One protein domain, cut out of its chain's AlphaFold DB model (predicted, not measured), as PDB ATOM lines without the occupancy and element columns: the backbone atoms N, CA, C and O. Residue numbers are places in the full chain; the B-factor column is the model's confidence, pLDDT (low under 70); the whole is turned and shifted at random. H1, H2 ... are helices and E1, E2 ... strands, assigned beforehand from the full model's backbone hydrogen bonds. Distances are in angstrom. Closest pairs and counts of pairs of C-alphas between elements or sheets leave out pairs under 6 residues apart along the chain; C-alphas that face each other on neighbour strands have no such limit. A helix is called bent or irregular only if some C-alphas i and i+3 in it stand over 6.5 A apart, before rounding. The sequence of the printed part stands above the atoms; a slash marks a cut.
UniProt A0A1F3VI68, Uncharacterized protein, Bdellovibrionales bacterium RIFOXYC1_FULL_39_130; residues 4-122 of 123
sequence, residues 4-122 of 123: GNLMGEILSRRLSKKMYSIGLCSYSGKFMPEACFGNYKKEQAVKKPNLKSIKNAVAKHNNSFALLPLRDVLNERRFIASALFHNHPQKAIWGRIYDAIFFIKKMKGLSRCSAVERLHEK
ATOM      1  N   GLY A   4      35.869  15.980  95.671       41.91
ATOM      2  CA  GLY A   4      37.263  15.930  95.206       41.91
ATOM      3  C   GLY A   4      38.309  16.419  96.217       41.91
ATOM      4  O   GLY A   4      39.462  16.011  96.129       41.91
ATOM      5  N   ASN A   5      37.920  17.231  97.207       53.53
ATOM      6  CA  ASN A   5      38.844  17.703  98.245       53.53
ATOM      7  C   ASN A   5      38.989  16.720  99.422       53.53
ATOM      8  O   ASN A   5      39.921  16.860 100.206       53.53
ATOM      9  N   LEU A   6      38.117  15.710  99.547       67.31
ATOM     10  CA  LEU A   6      38.072  14.864 100.742       67.31
ATOM     11  C   LEU A   6      39.211  13.831 100.781       67.31
ATOM     12  O   LEU A   6      39.832  13.635 101.821       67.31
ATOM     13  N   MET A   7      39.532  13.188  99.652       74.12
ATOM     14  CA  MET A   7      40.524  12.100  99.644       74.12
ATOM     15  C   MET A   7      41.964  12.590  99.793       74.12
ATOM     16  O   MET A   7      42.730  11.994 100.546       74.12
ATOM     17  N   GLY A   8      42.325  13.695  99.133       76.19
ATOM     18  CA  GLY A   8      43.659  14.285  99.285       76.19
ATOM     19  C   GLY A   8      43.935  14.726 100.725       76.19
ATOM     20  O   GLY A   8      45.021  14.490 101.246       76.19
ATOM     21  N   GLU A   9      42.930  15.295 101.396       76.94
ATOM     22  CA  GLU A   9      43.022  15.725 102.795       76.94
ATOM     23  C   GLU A   9      43.073  14.545 103.779       76.94
ATOM     24  O   GLU A   9      43.858  14.555 104.728       76.94
ATOM     25  N   ILE A  10      42.277  13.494 103.554       81.56
ATOM     26  CA  ILE A  10      42.329  12.279 104.382       81.56
ATOM     27  C   ILE A  10      43.706  11.613 104.272       81.56
ATOM     28  O   ILE A  10      44.292  11.228 105.289       81.56
ATOM     29  N   LEU A  11      44.238  11.485 103.053       81.38
ATOM     30  CA  LEU A  11      45.544  10.874 102.816       81.38
ATOM     31  C   LEU A  11      46.675  11.707 103.420       81.38
ATOM     32  O   LEU A  11      47.548  11.140 104.077       81.38
ATOM     33  N   SER A  12      46.635  13.035 103.283       78.31
ATOM     34  CA  SER A  12      47.661  13.904 103.863       78.31
ATOM     35  C   SER A  12      47.668  13.847 105.392       78.31
ATOM     36  O   SER A  12      48.738  13.829 105.993       78.31
ATOM     37  N   ARG A  13      46.503  13.717 106.042       81.94
ATOM     38  CA  ARG A  13      46.420  13.519 107.501       81.94
ATOM     39  C   ARG A  13      46.988  12.176 107.955       81.94
ATOM     40  O   ARG A  13      47.660  12.126 108.979       81.94
ATOM     41  N   ARG A  14      46.726  11.094 107.213       85.56
ATOM     42  CA  ARG A  14      47.169   9.735 107.582       85.56
ATOM     43  C   ARG A  14      48.646   9.480 107.288       85.56
ATOM     44  O   ARG A  14      49.320   8.825 108.073       85.56
ATOM     45  N   LEU A  15      49.134   9.962 106.149       84.75
ATOM     46  CA  LEU A  15      50.485   9.679 105.657       84.75
ATOM     47  C   LEU A  15      51.468  10.824 105.936       84.75
ATOM     48  O   LEU A  15      52.681  10.601 105.916       84.75
ATOM     49  N   SER A  16      50.967  12.028 106.236       74.62
ATOM     50  CA  SER A  16      51.760  13.224 106.536       74.62
ATOM     51  C   SER A  16      52.908  13.403 105.527       74.62
ATOM     52  O   SER A  16      52.685  13.360 104.317       74.62
ATOM     53  N   LYS A  17      54.152  13.549 106.003       69.75
ATOM     54  CA  LYS A  17      55.368  13.760 105.195       69.75
ATOM     55  C   LYS A  17      55.712  12.623 104.217       69.75
ATOM     56  O   LYS A  17      56.614  12.803 103.404       69.75
ATOM     57  N   LYS A  18      55.041  11.466 104.285       79.25
ATOM     58  CA  LYS A  18      55.259  10.335 103.362       79.25
ATOM     59  C   LYS A  18      54.443  10.442 102.072       79.25
ATOM     60  O   LYS A  18      54.609   9.613 101.184       79.25
ATOM     61  N   MET A  19      53.559  11.433 101.967       82.38
ATOM     62  CA  MET A  19      52.781  11.697 100.763       82.38
ATOM     63  C   MET A  19      53.389  12.865  99.986       82.38
ATOM     64  O   MET A  19      53.746  13.891 100.569       82.38
ATOM     65  N   TYR A  20      53.466  12.699  98.665       83.81
ATOM     66  CA  TYR A  20      53.754  13.774  97.723       83.81
ATOM     67  C   TYR A  20      52.552  13.969  96.800       83.81
ATOM     68  O   TYR A  20      52.109  13.034  96.136       83.81
ATOM     69  N   SER A  21      52.012  15.182  96.778       84.75
ATOM     70  CA  SER A  21      50.871  15.583  95.959       84.75
ATOM     71  C   SER A  21      51.361  16.381  94.754       84.75
ATOM     72  O   SER A  21      51.922  17.465  94.909       84.75
ATOM     73  N   ILE A  22      51.151  15.861  93.543       87.75
ATOM     74  CA  ILE A  22      51.522  16.548  92.300       87.75
ATOM     75  C   ILE A  22      50.252  16.935  91.550       87.75
ATOM     76  O   ILE A  22      49.466  16.081  91.143       87.75
ATOM     77  N   GLY A  23      50.055  18.236  91.360       84.50
ATOM     78  CA  GLY A  23      48.953  18.771  90.568       84.50
ATOM     79  C   GLY A  23      49.306  18.791  89.087       84.50
ATOM     80  O   GLY A  23      50.453  19.038  88.725       84.50
ATOM     81  N   LEU A  24      48.322  18.591  88.212       85.81
ATOM     82  CA  LEU A  24      48.516  18.705  86.766       85.81
ATOM     83  C   LEU A  24      47.749  19.912  86.233       85.81
ATOM     84  O   LEU A  24      46.587  20.136  86.581       85.81
ATOM     85  N   CYS A  25      48.391  20.713  85.386       84.38
ATOM     86  CA  CYS A  25      47.714  21.829  84.740       84.38
ATOM     87  C   CYS A  25      48.210  22.078  83.318       84.38
ATOM     88  O   CYS A  25      49.315  21.694  82.932       84.38
ATOM     89  N   SER A  26      47.377  22.758  82.528       88.06
ATOM     90  CA  SER A  26      47.718  23.117  81.154       88.06
ATOM     91  C   SER A  26      47.374  24.566  80.834       88.06
ATOM     92  O   SER A  26      46.441  25.134  81.412       88.06
ATOM     93  N   TYR A  27      48.138  25.171  79.921       88.81
ATOM     94  CA  TYR A  27      47.916  26.552  79.471       88.81
ATOM     95  C   TYR A  27      46.957  26.647  78.283       88.81
ATOM     96  O   TYR A  27      46.111  27.538  78.239       88.81
ATOM     97  N   SER A  28      47.080  25.727  77.330       90.19
ATOM     98  CA  SER A  28      46.279  25.695  76.106       90.19
ATOM     99  C   SER A  28      46.040  24.260  75.645       90.19
ATOM    100  O   SER A  28      46.657  23.327  76.165       90.19
ATOM    101  N   GLY A  29      45.168  24.087  74.651       89.50
ATOM    102  CA  GLY A  29      44.900  22.791  74.039       89.50
ATOM    103  C   GLY A  29      43.468  22.318  74.232       89.50
ATOM    104  O   GLY A  29      42.561  23.130  74.423       89.50
ATOM    105  N   LYS A  30      43.280  21.000  74.176       88.19
ATOM    106  CA  LYS A  30      41.972  20.353  74.311       88.19
ATOM    107  C   LYS A  30      42.029  19.206  75.315       88.19
ATOM    108  O   LYS A  30      43.068  18.573  75.462       88.19
ATOM    109  N   PHE A  31      40.912  18.952  75.985       84.94
ATOM    110  CA  PHE A  31      40.715  17.842  76.916       84.94
ATOM    111  C   PHE A  31      39.365  17.167  76.677       84.94
ATOM    112  O   PHE A  31      38.496  17.740  76.028       84.94
ATOM    113  N   MET A  32      39.181  15.964  77.218       85.06
ATOM    114  CA  MET A  32      37.928  15.210  77.125       85.06
ATOM    115  C   MET A  32      37.372  14.963  78.532       85.06
ATOM    116  O   MET A  32      37.822  14.034  79.200       85.06
ATOM    117  N   PRO A  33      36.429  15.787  79.024       78.12
ATOM    118  CA  PRO A  33      35.930  15.664  80.398       78.12
ATOM    119  C   PRO A  33      35.178  14.360  80.653       78.12
ATOM    120  O   PRO A  33      35.180  13.863  81.774       78.12
ATOM    121  N   GLU A  34      34.536  13.812  79.620       79.25
ATOM    122  CA  GLU A  34      33.722  12.600  79.730       79.25
ATOM    123  C   GLU A  34      34.532  11.311  79.460       79.25
ATOM    124  O   GLU A  34      33.989  10.210  79.555       79.25
ATOM    125  N   ALA A  35      35.843  11.420  79.190       77.56
ATOM    126  CA  ALA A  35      36.701  10.259  78.927       77.56
ATOM    127  C   ALA A  35      36.791   9.309  80.132       77.56
ATOM    128  O   ALA A  35      36.849   8.096  79.949       77.56
ATOM    129  N   CYS A  36      36.711   9.840  81.359       70.44
ATOM    130  CA  CYS A  36      36.671   9.036  82.588       70.44
ATOM    131  C   CYS A  36      35.446   8.108  82.666       70.44
ATOM    132  O   CYS A  36      35.460   7.146  83.426       70.44
ATOM    133  N   PHE A  37      34.404   8.384  81.880       78.25
ATOM    134  CA  PHE A  37      33.191   7.570  81.772       78.25
ATOM    135  C   PHE A  37      33.148   6.769  80.462       78.25
ATOM    136  O   PHE A  37      32.091   6.306  80.047       78.25
ATOM    137  N   GLY A  38      34.282   6.646  79.765       74.00
ATOM    138  CA  GLY A  38      34.377   5.951  78.482       74.00
ATOM    139  C   GLY A  38      33.863   6.751  77.279       74.00
ATOM    140  O   GLY A  38      33.868   6.231  76.161       74.00
ATOM    141  N   ASN A  39      33.451   8.015  77.456       76.94
ATOM    142  CA  ASN A  39      32.997   8.854  76.349       76.94
ATOM    143  C   ASN A  39      34.118   9.756  75.808       76.94
ATOM    144  O   ASN A  39      34.438  10.809  76.359       76.94
ATOM    145  N   TYR A  40      34.660   9.365  74.657       79.25
ATOM    146  CA  TYR A  40      35.737  10.068  73.950       79.25
ATOM    147  C   TYR A  40      35.228  10.958  72.806       79.25
ATOM    148  O   TYR A  40      35.993  11.332  71.925       79.25
ATOM    149  N   LYS A  41      33.926  11.272  72.753       76.50
ATOM    150  CA  LYS A  41      33.347  12.005  71.612       76.50
ATOM    151  C   LYS A  41      33.465  13.523  71.728       76.50
ATOM    152  O   LYS A  41      33.431  14.212  70.714       76.50
ATOM    153  N   LYS A  42      33.565  14.060  72.949       80.44
ATOM    154  CA  LYS A  42      33.516  15.509  73.194       80.44
ATOM    155  C   LYS A  42      34.857  16.045  73.668       80.44
ATOM    156  O   LYS A  42      35.273  15.806  74.801       80.44
ATOM    157  N   GLU A  43      35.484  16.838  72.810       84.69
ATOM    158  CA  GLU A  43      36.623  17.668  73.180       84.69
ATOM    159  C   GLU A  43      36.151  19.029  73.701       84.69
ATOM    160  O   GLU A  43      35.246  19.651  73.148       84.69
ATOM    161  N   GLN A  44      36.810  19.527  74.741       85.44
ATOM    162  CA  GLN A  44      36.653  20.885  75.244       85.44
ATOM    163  C   GLN A  44      37.995  21.607  75.227       85.44
ATOM    164  O   GLN A  44      39.042  21.031  75.526       85.44
ATOM    165  N   ALA A  45      37.972  22.889  74.874       86.94
ATOM    166  CA  ALA A  45      39.166  23.719  74.899       86.94
ATOM    167  C   ALA A  45      39.568  24.048  76.343       86.94
ATOM    168  O   ALA A  45      38.729  24.385  77.183       86.94
ATOM    169  N   VAL A  46      40.871  24.010  76.624       84.75
ATOM    170  CA  VAL A  46      41.409  24.524  77.887       84.75
ATOM    171  C   VAL A  46      41.091  26.018  77.968       84.75
ATOM    172  O   VAL A  46      41.511  26.797  77.111       84.75
ATOM    173  N   LYS A  47      40.351  26.430  79.006       82.19
ATOM    174  CA  LYS A  47      40.025  27.844  79.234       82.19
ATOM    175  C   LYS A  47      41.307  28.658  79.382       82.19
ATOM    176  O   LYS A  47      42.173  28.310  80.193       82.19
ATOM    177  N   LYS A  48      41.395  29.766  78.637       78.06
ATOM    178  CA  LYS A  48      42.556  30.657  78.668       78.06
ATOM    179  C   LYS A  48      42.799  31.130  80.110       78.06
ATOM    180  O   LYS A  48      41.885  31.676  80.734       78.06
ATOM    181  N   PRO A  49      43.993  30.899  80.671       75.19
ATOM    182  CA  PRO A  49      44.269  31.271  82.048       75.19
ATOM    183  C   PRO A  49      44.348  32.795  82.209       75.19
ATOM    184  O   PRO A  49      44.776  33.512  81.306       75.19
ATOM    185  N   ASN A  50      43.955  33.294  83.385       75.50
ATOM    186  CA  ASN A  50      44.060  34.715  83.729       75.50
ATOM    187  C   ASN A  50      45.531  35.175  83.656       75.50
ATOM    188  O   ASN A  50      46.433  34.433  84.057       75.50
ATOM    189  N   LEU A  51      45.766  36.412  83.207       76.81
ATOM    190  CA  LEU A  51      47.098  37.018  83.116       76.81
ATOM    191  C   LEU A  51      47.886  36.967  84.435       76.81
ATOM    192  O   LEU A  51      49.107  36.823  84.404       76.81
ATOM    193  N   LYS A  52      47.192  37.030  85.580       73.56
ATOM    194  CA  LYS A  52      47.771  36.967  86.935       73.56
ATOM    195  C   LYS A  52      47.943  35.537  87.482       73.56
ATOM    196  O   LYS A  52      48.209  35.371  88.667       73.56
ATOM    197  N   SER A  53      47.741  34.498  86.672       72.94
ATOM    198  CA  SER A  53      47.863  33.101  87.115       72.94
ATOM    199  C   SER A  53      49.275  32.536  86.931       72.94
ATOM    200  O   SER A  53      49.982  32.919  85.998       72.94
ATOM    201  N   ILE A  54      49.638  31.548  87.759       74.62
ATOM    202  CA  ILE A  54      50.895  30.793  87.629       74.62
ATOM    203  C   ILE A  54      51.052  30.179  86.229       74.62
ATOM    204  O   ILE A  54      52.118  30.267  85.629       74.62
ATOM    205  N   LYS A  55      49.953  29.684  85.636       78.25
ATOM    206  CA  LYS A  55      49.919  29.154  84.265       78.25
ATOM    207  C   LYS A  55      50.419  30.171  83.240       78.25
ATOM    208  O   LYS A  55      51.143  29.798  82.327       78.25
ATOM    209  N   ASN A  56      50.038  31.442  83.381       81.62
ATOM    210  CA  ASN A  56      50.470  32.491  82.460       81.62
ATOM    211  C   ASN A  56      51.927  32.910  82.689       81.62
ATOM    212  O   ASN A  56      52.621  33.194  81.721       81.62
ATOM    213  N   ALA A  57      52.399  32.928  83.939       80.94
ATOM    214  CA  ALA A  57      53.806  33.197  84.240       80.94
ATOM    215  C   ALA A  57      54.716  32.112  83.641       80.94
ATOM    216  O   ALA A  57      55.654  32.423  82.914       80.94
ATOM    217  N   VAL A  58      54.367  30.843  83.855       83.31
ATOM    218  CA  VAL A  58      55.152  29.690  83.394       83.31
ATOM    219  C   VAL A  58      55.114  29.561  81.868       83.31
ATOM    220  O   VAL A  58      56.132  29.277  81.245       83.31
ATOM    221  N   ALA A  59      53.969  29.839  81.233       84.81
ATOM    222  CA  ALA A  59      53.823  29.741  79.780       84.81
ATOM    223  C   ALA A  59      54.706  30.714  78.978       84.81
ATOM    224  O   ALA A  59      54.938  30.467  77.792       84.81
ATOM    225  N   LYS A  60      55.186  31.804  79.597       84.75
ATOM    226  CA  LYS A  60      56.110  32.759  78.960       84.75
ATOM    227  C   LYS A  60      57.492  32.163  78.709       84.75
ATOM    228  O   LYS A  60      58.191  32.630  77.818       84.75
ATOM    229  N   HIS A  61      57.875  31.129  79.452       82.44
ATOM    230  CA  HIS A  61      59.127  30.424  79.212       82.44
ATOM    231  C   HIS A  61      59.025  29.548  77.951       82.44
ATOM    232  O   HIS A  61      57.935  29.125  77.539       82.44
ATOM    233  N   ASN A  62      60.170  29.251  77.331       78.06
ATOM    234  CA  ASN A  62      60.226  28.488  76.079       78.06
ATOM    235  C   ASN A  62      60.107  26.960  76.266       78.06
ATOM    236  O   ASN A  62      60.393  26.190  75.356       78.06
ATOM    237  N   ASN A  63      59.660  26.508  77.440       84.94
ATOM    238  CA  ASN A  63      59.536  25.090  77.762       84.94
ATOM    239  C   ASN A  63      58.149  24.549  77.376       84.94
ATOM    240  O   ASN A  63      57.125  25.202  77.599       84.94
ATOM    241  N   SER A  64      58.104  23.334  76.823       89.56
ATOM    242  CA  SER A  64      56.842  22.645  76.494       89.56
ATOM    243  C   SER A  64      56.142  22.076  77.731       89.56
ATOM    244  O   SER A  64      54.910  22.025  77.783       89.56
ATOM    245  N   PHE A  65      56.921  21.690  78.739       92.06
ATOM    246  CA  PHE A  65      56.465  21.231  80.045       92.06
ATOM    247  C   PHE A  65      57.407  21.744  81.138       92.06
ATOM    248  O   PHE A  65      58.544  22.118  80.853       92.06
ATOM    249  N   ALA A  66      56.934  21.785  82.379       90.25
ATOM    250  CA  ALA A  66      57.747  22.142  83.537       90.25
ATOM    251  C   ALA A  66      57.233  21.433  84.794       90.25
ATOM    252  O   ALA A  66      56.023  21.338  84.987       90.25
ATOM    253  N   LEU A  67      58.141  20.981  85.659       89.81
ATOM    254  CA  LEU A  67      57.811  20.593  87.028       89.81
ATOM    255  C   LEU A  67      58.161  21.762  87.948       89.81
ATOM    256  O   LEU A  67      59.307  22.198  87.994       89.81
ATOM    257  N   LEU A  68      57.158  22.289  88.638       87.00
ATOM    258  CA  LEU A  68      57.280  23.456  89.501       87.00
ATOM    259  C   LEU A  68      57.184  22.985  90.954       87.00
ATOM    260  O   LEU A  68      56.069  22.690  91.394       87.00
ATOM    261  N   PRO A  69      58.301  22.869  91.692       86.56
ATOM    262  CA  PRO A  69      58.240  22.600  93.122       86.56
ATOM    263  C   PRO A  69      57.596  23.802  93.821       86.56
ATOM    264  O   PRO A  69      57.979  24.941  93.566       86.56
ATOM    265  N   LEU A  70      56.591  23.560  94.664       80.44
ATOM    266  CA  LEU A  70      55.873  24.619  95.385       80.44
ATOM    267  C   LEU A  70      56.288  24.724  96.854       80.44
ATOM    268  O   LEU A  70      56.147  25.793  97.442       80.44
ATOM    269  N   ARG A  71      56.824  23.644  97.448       72.50
ATOM    270  CA  ARG A  71      57.278  23.631  98.855       72.50
ATOM    271  C   ARG A  71      58.308  24.721  99.156       72.50
ATOM    272  O   ARG A  71      58.277  25.301 100.236       72.50
ATOM    273  N   ASP A  72      59.163  25.022  98.185       67.12
ATOM    274  CA  ASP A  72      60.283  25.951  98.350       67.12
ATOM    275  C   ASP A  72      59.923  27.395  97.951       67.12
ATOM    276  O   ASP A  72      60.709  28.325  98.132       67.12
ATOM    277  N   VAL A  73      58.713  27.620  97.423       64.50
ATOM    278  CA  VAL A  73      58.265  28.933  96.946       64.50
ATOM    279  C   VAL A  73      57.566  29.671  98.091       64.50
ATOM    280  O   VAL A  73      56.343  29.720  98.196       64.50
ATOM    281  N   LEU A  74      58.372  30.281  98.962       47.41
ATOM    282  CA  LEU A  74      57.941  30.930 100.213       47.41
ATOM    283  C   LEU A  74      56.946  32.103 100.048       47.41
ATOM    284  O   LEU A  74      56.306  32.499 101.018       47.41
ATOM    285  N   ASN A  75      56.772  32.641  98.835       55.69
ATOM    286  CA  ASN A  75      55.971  33.844  98.561       55.69
ATOM    287  C   ASN A  75      54.836  33.614  97.548       55.69
ATOM    288  O   ASN A  75      54.590  34.440  96.660       55.69
ATOM    289  N   GLU A  76      54.121  32.493  97.644       57.53
ATOM    290  CA  GLU A  76      52.970  32.266  96.769       57.53
ATOM    291  C   GLU A  76      51.824  33.255  97.035       57.53
ATOM    292  O   GLU A  76      51.142  33.235  98.063       57.53
ATOM    293  N   ARG A  77      51.541  34.100  96.037       59.44
ATOM    294  CA  ARG A  77      50.289  34.861  95.968       59.44
ATOM    295  C   ARG A  77      49.112  33.886  95.844       59.44
ATOM    296  O   ARG A  77      49.212  32.863  95.176       59.44
ATOM    297  N   ARG A  78      47.954  34.223  96.425       59.38
ATOM    298  CA  ARG A  78      46.710  33.461  96.197       59.38
ATOM    299  C   ARG A  78      46.401  33.448  94.696       59.38
ATOM    300  O   ARG A  78      46.146  34.503  94.113       59.38
ATOM    301  N   PHE A  79      46.384  32.272  94.083       59.94
ATOM    302  CA  PHE A  79      46.034  32.101  92.676       59.94
ATOM    303  C   PHE A  79      44.620  31.533  92.542       59.94
ATOM    304  O   PHE A  79      44.050  30.961  93.466       59.94
ATOM    305  N   ILE A  80      44.029  31.695  91.362       57.75
ATOM    306  CA  ILE A  80      42.732  31.095  91.054       57.75
ATOM    307  C   ILE A  80      42.964  29.643  90.615       57.75
ATOM    308  O   ILE A  80      43.617  29.403  89.597       57.75
ATOM    309  N   ALA A  81      42.426  28.694  91.376       60.31
ATOM    310  CA  ALA A  81      42.362  27.282  91.034       60.31
ATOM    311  C   ALA A  81      40.963  26.950  90.493       60.31
ATOM    312  O   ALA A  81      39.942  27.321  91.070       60.31
ATOM    313  N   SER A  82      40.911  26.258  89.358       57.75
ATOM    314  CA  SER A  82      39.673  25.762  88.752       57.75
ATOM    315  C   SER A  82      39.860  24.283  88.443       57.75
ATOM    316  O   SER A  82      40.780  23.943  87.697       57.75
ATOM    317  N   ALA A  83      39.017  23.420  89.006       61.03
ATOM    318  CA  ALA A  83      39.026  21.995  88.694       61.03
ATOM    319  C   ALA A  83      38.186  21.704  87.442       61.03
ATOM    320  O   ALA A  83      37.260  22.450  87.126       61.03
ATOM    321  N   LEU A  84      38.486  20.591  86.766       54.09
ATOM    322  CA  LEU A  84      37.777  20.124  85.566       54.09
ATOM    323  C   LEU A  84      36.270  19.902  85.790       54.09
ATOM    324  O   LEU A  84      35.494  20.070  84.858       54.09
ATOM    325  N   PHE A  85      35.858  19.586  87.024       51.78
ATOM    326  CA  PHE A  85      34.472  19.248  87.384       51.78
ATOM    327  C   PHE A  85      33.804  20.269  88.317       51.78
ATOM    328  O   PHE A  85      32.766  19.988  88.915       51.78
ATOM    329  N   HIS A  86      34.391  21.458  88.485       53.75
ATOM    330  CA  HIS A  86      33.817  22.503  89.331       53.75
ATOM    331  C   HIS A  86      33.530  23.762  88.519       53.75
ATOM    332  O   HIS A  86      34.434  24.383  87.962       53.75
ATOM    333  N   ASN A  87      32.258  24.167  88.506       50.81
ATOM    334  CA  ASN A  87      31.795  25.361  87.796       50.81
ATOM    335  C   ASN A  87      32.317  26.668  88.414       50.81
ATOM    336  O   ASN A  87      32.316  27.702  87.746       50.81
ATOM    337  N   HIS A  88      32.811  26.628  89.657       56.94
ATOM    338  CA  HIS A  88      33.261  27.814  90.378       56.94
ATOM    339  C   HIS A  88      34.773  27.796  90.635       56.94
ATOM    340  O   HIS A  88      35.252  26.981  91.428       56.94
ATOM    341  N   PRO A  89      35.544  28.692  89.989       62.56
ATOM    342  CA  PRO A  89      36.944  28.897  90.331       62.56
ATOM    343  C   PRO A  89      37.078  29.395  91.779       62.56
ATOM    344  O   PRO A  89      36.381  30.323  92.185       62.56
ATOM    345  N   GLN A  90      37.999  28.815  92.547       64.56
ATOM    346  CA  GLN A  90      38.280  29.207  93.931       64.56
ATOM    347  C   GLN A  90      39.655  29.872  94.035       64.56
ATOM    348  O   GLN A  90      40.611  29.471  93.370       64.56
ATOM    349  N   LYS A  91      39.776  30.906  94.874       65.38
ATOM    350  CA  LYS A  91      41.084  31.475  95.225       65.38
ATOM    351  C   LYS A  91      41.753  30.549  96.239       65.38
ATOM    352  O   LYS A  91      41.245  30.401  97.345       65.38
ATOM    353  N   ALA A  92      42.890  29.972  95.875       66.81
ATOM    354  CA  ALA A  92      43.654  29.068  96.720       66.81
ATOM    355  C   ALA A  92      45.161  29.353  96.629       66.81
ATOM    356  O   ALA A  92      45.649  29.963  95.677       66.81
ATOM    357  N   ILE A  93      45.898  28.921  97.648       71.75
ATOM    358  CA  ILE A  93      47.365  28.884  97.629       71.75
ATOM    359  C   ILE A  93      47.735  27.488  97.128       71.75
ATOM    360  O   ILE A  93      47.296  26.508  97.729       71.75
ATOM    361  N   TRP A  94      48.459  27.384  96.012       73.12
ATOM    362  CA  TRP A  94      48.688  26.088  95.365       73.12
ATOM    363  C   TRP A  94      49.614  25.207  96.198       73.12
ATOM    364  O   TRP A  94      49.321  24.024  96.336       73.12
ATOM    365  N   GLY A  95      50.618  25.791  96.857       73.56
ATOM    366  CA  GLY A  95      51.516  25.104  97.784       73.56
ATOM    367  C   GLY A  95      50.835  24.539  99.037       73.56
ATOM    368  O   GLY A  95      51.437  23.761  99.766       73.56
ATOM    369  N   ARG A  96      49.565  24.891  99.302       74.00
ATOM    370  CA  ARG A  96      48.749  24.236 100.347       74.00
ATOM    371  C   ARG A  96      47.993  23.003  99.849       74.00
ATOM    372  O   ARG A  96      47.433  22.279 100.663       74.00
ATOM    373  N   ILE A  97      47.917  22.808  98.534       76.50
ATOM    374  CA  ILE A  97      47.161  21.722  97.891       76.50
ATOM    375  C   ILE A  97      48.122  20.693  97.283       76.50
ATOM    376  O   ILE A  97      47.888  19.486  97.371       76.50
ATOM    377  N   TYR A  98      49.201  21.171  96.670       82.12
ATOM    378  CA  TYR A  98      50.176  20.360  95.960       82.12
ATOM    379  C   TYR A  98      51.589  20.705  96.418       82.12
ATOM    380  O   TYR A  98      51.902  21.862  96.680       82.12
ATOM    381  N   ASP A  99      52.453  19.701  96.446       83.88
ATOM    382  CA  ASP A  99      53.885  19.860  96.686       83.88
ATOM    383  C   ASP A  99      54.618  20.315  95.423       83.88
ATOM    384  O   ASP A  99      55.621  21.025  95.500       83.88
ATOM    385  N   ALA A 100      54.101  19.922  94.258       87.19
ATOM    386  CA  ALA A 100      54.579  20.361  92.958       87.19
ATOM    387  C   ALA A 100      53.433  20.452  91.941       87.19
ATOM    388  O   ALA A 100      52.403  19.789  92.070       87.19
ATOM    389  N   ILE A 101      53.629  21.241  90.887       87.19
ATOM    390  CA  ILE A 101      52.746  21.259  89.716       87.19
ATOM    391  C   ILE A 101      53.517  20.770  88.501       87.19
ATOM    392  O   ILE A 101      54.529  21.358  88.123       87.19
ATOM    393  N   PHE A 102      52.983  19.759  87.830       90.62
ATOM    394  CA  PHE A 102      53.376  19.416  86.476       90.62
ATOM    395  C   PHE A 102      52.565  20.252  85.476       90.62
ATOM    396  O   PHE A 102      51.343  20.124  85.341       90.62
ATOM    397  N   PHE A 103      53.250  21.165  84.799       89.88
ATOM    398  CA  PHE A 103      52.687  22.091  83.827       89.88
ATOM    399  C   PHE A 103      52.932  21.602  82.400       89.88
ATOM    400  O   PHE A 103      54.054  21.254  82.042       89.88
ATOM    401  N   ILE A 104      51.897  21.669  81.559       91.00
ATOM    402  CA  ILE A 104      51.962  21.372  80.122       91.00
ATOM    403  C   ILE A 104      51.499  22.602  79.329       91.00
ATOM    404  O   ILE A 104      50.361  23.060  79.456       91.00
ATOM    405  N   LYS A 105      52.350  23.146  78.456       90.56
ATOM    406  CA  LYS A 105      52.038  24.380  77.709       90.56
ATOM    407  C   LYS A 105      50.891  24.188  76.711       90.56
ATOM    408  O   LYS A 105      49.991  25.027  76.615       90.56
ATOM    409  N   LYS A 106      50.890  23.069  75.988       90.62
ATOM    410  CA  LYS A 106      49.846  22.715  75.018       90.62
ATOM    411  C   LYS A 106      49.477  21.245  75.161       90.62
ATOM    412  O   LYS A 106      50.245  20.374  74.770       90.62
ATOM    413  N   MET A 107      48.300  20.982  75.715       87.31
ATOM    414  CA  MET A 107      47.765  19.632  75.843       87.31
ATOM    415  C   MET A 107      47.048  19.215  74.556       87.31
ATOM    416  O   MET A 107      46.359  20.018  73.920       87.31
ATOM    417  N   LYS A 108      47.206  17.957  74.154       81.88
ATOM    418  CA  LYS A 108      46.414  17.358  73.077       81.88
ATOM    419  C   LYS A 108      45.290  16.530  73.698       81.88
ATOM    420  O   LYS A 108      45.485  15.953  74.765       81.88
ATOM    421  N   GLY A 109      44.132  16.504  73.038       70.25
ATOM    422  CA  GLY A 109      43.036  15.621  73.429       70.25
ATOM    423  C   GLY A 109      43.489  14.162  73.401       70.25
ATOM    424  O   GLY A 109      44.415  13.806  72.665       70.25
ATOM    425  N   LEU A 110      42.854  13.329  74.223       69.44
ATOM    426  CA  LEU A 110      43.061  11.889  74.149       69.44
ATOM    427  C   LEU A 110      42.603  11.417  72.766       69.44
ATOM    428  O   LEU A 110      41.518  11.764  72.312       69.44
ATOM    429  N   SER A 111      43.436  10.628  72.101       63.12
ATOM    430  CA  SER A 111      43.010   9.836  70.949       63.12
ATOM    431  C   SER A 111      42.809   8.404  71.426       63.12
ATOM    432  O   SER A 111      43.503   7.951  72.340       63.12
ATOM    433  N   ARG A 112      41.835   7.692  70.846       60.91
ATOM    434  CA  ARG A 112      41.718   6.252  71.086       60.91
ATOM    435  C   ARG A 112      43.034   5.595  70.688       60.91
ATOM    436  O   ARG A 112      43.569   5.871  69.615       60.91
ATOM    437  N   CYS A 113      43.546   4.733  71.559       57.91
ATOM    438  CA  CYS A 113      44.712   3.928  71.248       57.91
ATOM    439  C   CYS A 113      44.290   2.895  70.189       57.91
ATOM    440  O   CYS A 113      43.723   1.858  70.522       57.91
ATOM    441  N   SER A 114      44.533   3.182  68.908       59.03
ATOM    442  CA  SER A 114      44.187   2.299  67.778       59.03
ATOM    443  C   SER A 114      44.987   0.987  67.753       59.03
ATOM    444  O   SER A 114      44.778   0.138  66.891       59.03
ATOM    445  N   ALA A 115      45.911   0.801  68.700       55.97
ATOM    446  CA  ALA A 115      46.700  -0.417  68.843       55.97
ATOM    447  C   ALA A 115      45.871  -1.630  69.310       55.97
ATOM    448  O   ALA A 115      46.260  -2.757  69.025       55.97
ATOM    449  N   VAL A 116      44.734  -1.423  69.988       50.56
ATOM    450  CA  VAL A 116      43.896  -2.528  70.496       50.56
ATOM    451  C   VAL A 116      42.937  -3.072  69.426       50.56
ATOM    452  O   VAL A 116      42.619  -4.256  69.438       50.56
ATOM    453  N   GLU A 117      42.536  -2.262  68.440       48.34
ATOM    454  CA  GLU A 117      41.618  -2.698  67.372       48.34
ATOM    455  C   GLU A 117      42.287  -3.682  66.390       48.34
ATOM    456  O   GLU A 117      41.650  -4.629  65.940       48.34
ATOM    457  N   ARG A 118      43.607  -3.578  66.157       45.56
ATOM    458  CA  ARG A 118      44.334  -4.506  65.259       45.56
ATOM    459  C   ARG A 118      44.525  -5.923  65.809       45.56
ATOM    460  O   ARG A 118      44.904  -6.810  65.050       45.56
ATOM    461  N   LEU A 119      44.329  -6.131  67.111       48.38
ATOM    462  CA  LEU A 119      44.427  -7.457  67.733       48.38
ATOM    463  C   LEU A 119      43.111  -8.240  67.639       48.38
ATOM    464  O   LEU A 119      43.151  -9.464  67.647       48.38
ATOM    465  N   HIS A 120      41.972  -7.556  67.496       47.28
ATOM    466  CA  HIS A 120      40.660  -8.197  67.386       47.28
ATOM    467  C   HIS A 120      40.213  -8.478  65.944       47.28
ATOM    468  O   HIS A 120      39.313  -9.283  65.754       47.28
ATOM    469  N   GLU A 121      40.857  -7.893  64.929       46.12
ATOM    470  CA  GLU A 121      40.616  -8.233  63.511       46.12
ATOM    471  C   GLU A 121      41.418  -9.457  63.022       46.12
ATOM    472  O   GLU A 121      41.349  -9.818  61.850       46.12
ATOM    473  N   LYS A 122      42.211 -10.091  63.898       42.75
ATOM    474  CA  LYS A 122      43.053 -11.257  63.570       42.75
ATOM    475  C   LYS A 122      42.667 -12.550  64.307       42.75
ATOM    476  O   LYS A 122      43.477 -13.475  64.323       42.75
TER     477      LYS A 122
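What this domain is: This is residues 4 to 122 of the 123 residues of an uncharacterized protein of Bdellovibrionales bacterium RIFOXYC1_FULL_39_130 (UniProt A0A1F3VI68). A small twisted sheet of three strands, E1, E5 and E2, has the short helix H2 packed over one face, while the small hairpin E3 and E4 lies on that same side, past the E1 edge. H1 lies beyond one end of the strands, where its residues 13 to 18 stick out, and residues 113 to 122, with H3, form a free tail that adds to the length. The printed part has 119 residues, with three named helices and five named strands in the order H1 E1 H2 E2 E3 E4 E5 H3; under half of the residues are in named elements, and the class is mixed, helices and strands. The larger sheet has the order E1, E5, E2 and is mixed; the smaller is antiparallel. The whole is loose, with a radius of gyration of the C-alphas of 17.0 A, and elongated, spanning 57 by 37 by 28 A.

Where its parts are: H1, residues 4 to 18, begins at C-alpha 4 (37.263, 15.930, 95.206) and is 20.5 A long; it is irregular, with C-alphas 14 and 17 9.4 A apart. E1, residues 22 to 31, is 18.8 A long and bends by 111 degrees at residue 28. H2, residues 54 to 59, begins at C-alpha 54 (50.895, 30.793, 87.629). E2 is residues 65 to 69, 13.3 A long; E3 is residues 79 to 81, and E4 residues 90 to 92. E5, residues 100 to 107, is 18.4 A long. H3, residues 117 to 120, ends at C-alpha 120 (40.660, -8.197, 67.386).

How they stand to each other: The sheet is twisted, its C-alphas up to 4.4 A off the best plane. E1 and E5 are parallel at 11 degrees, with N 23 and O 100 2.9 A apart, within hydrogen-bond range. E5 and E2 are antiparallel at 164 degrees, with N 68 and O 101 2.8 A apart, also within range. H2 is on the sheet at a height over the sheet of 8.0 A; its closest C-alphas to E1 are Lys 55 and Tyr 27, 5.8 A. It is only just over E1 and E5, with 3 C-alphas falling on each. The hairpin E3 and E4 is antiparallel, with N 81 and O 90 within range at 2.8 A. H1 and H3 are not on the sheet. Every O i to N i+4 pair is within hydrogen-bond range in H2, 7 of 11 are in H1, and H3 is too short for such a pair.

The domain as a whole: The farthest C-alphas, those of Asn 75 and Lys 122, are 58.5 A apart. The printed part has no cut. The link from E1 to H2, 22 residues, is long; its residues 44 to 45 pair antiparallel with residues 30 to 31 of E1. Mean pLDDT of the printed part is 73.9; it is under 70 in residues 4 to 6, 17, 72 to 92 and 110 to 122.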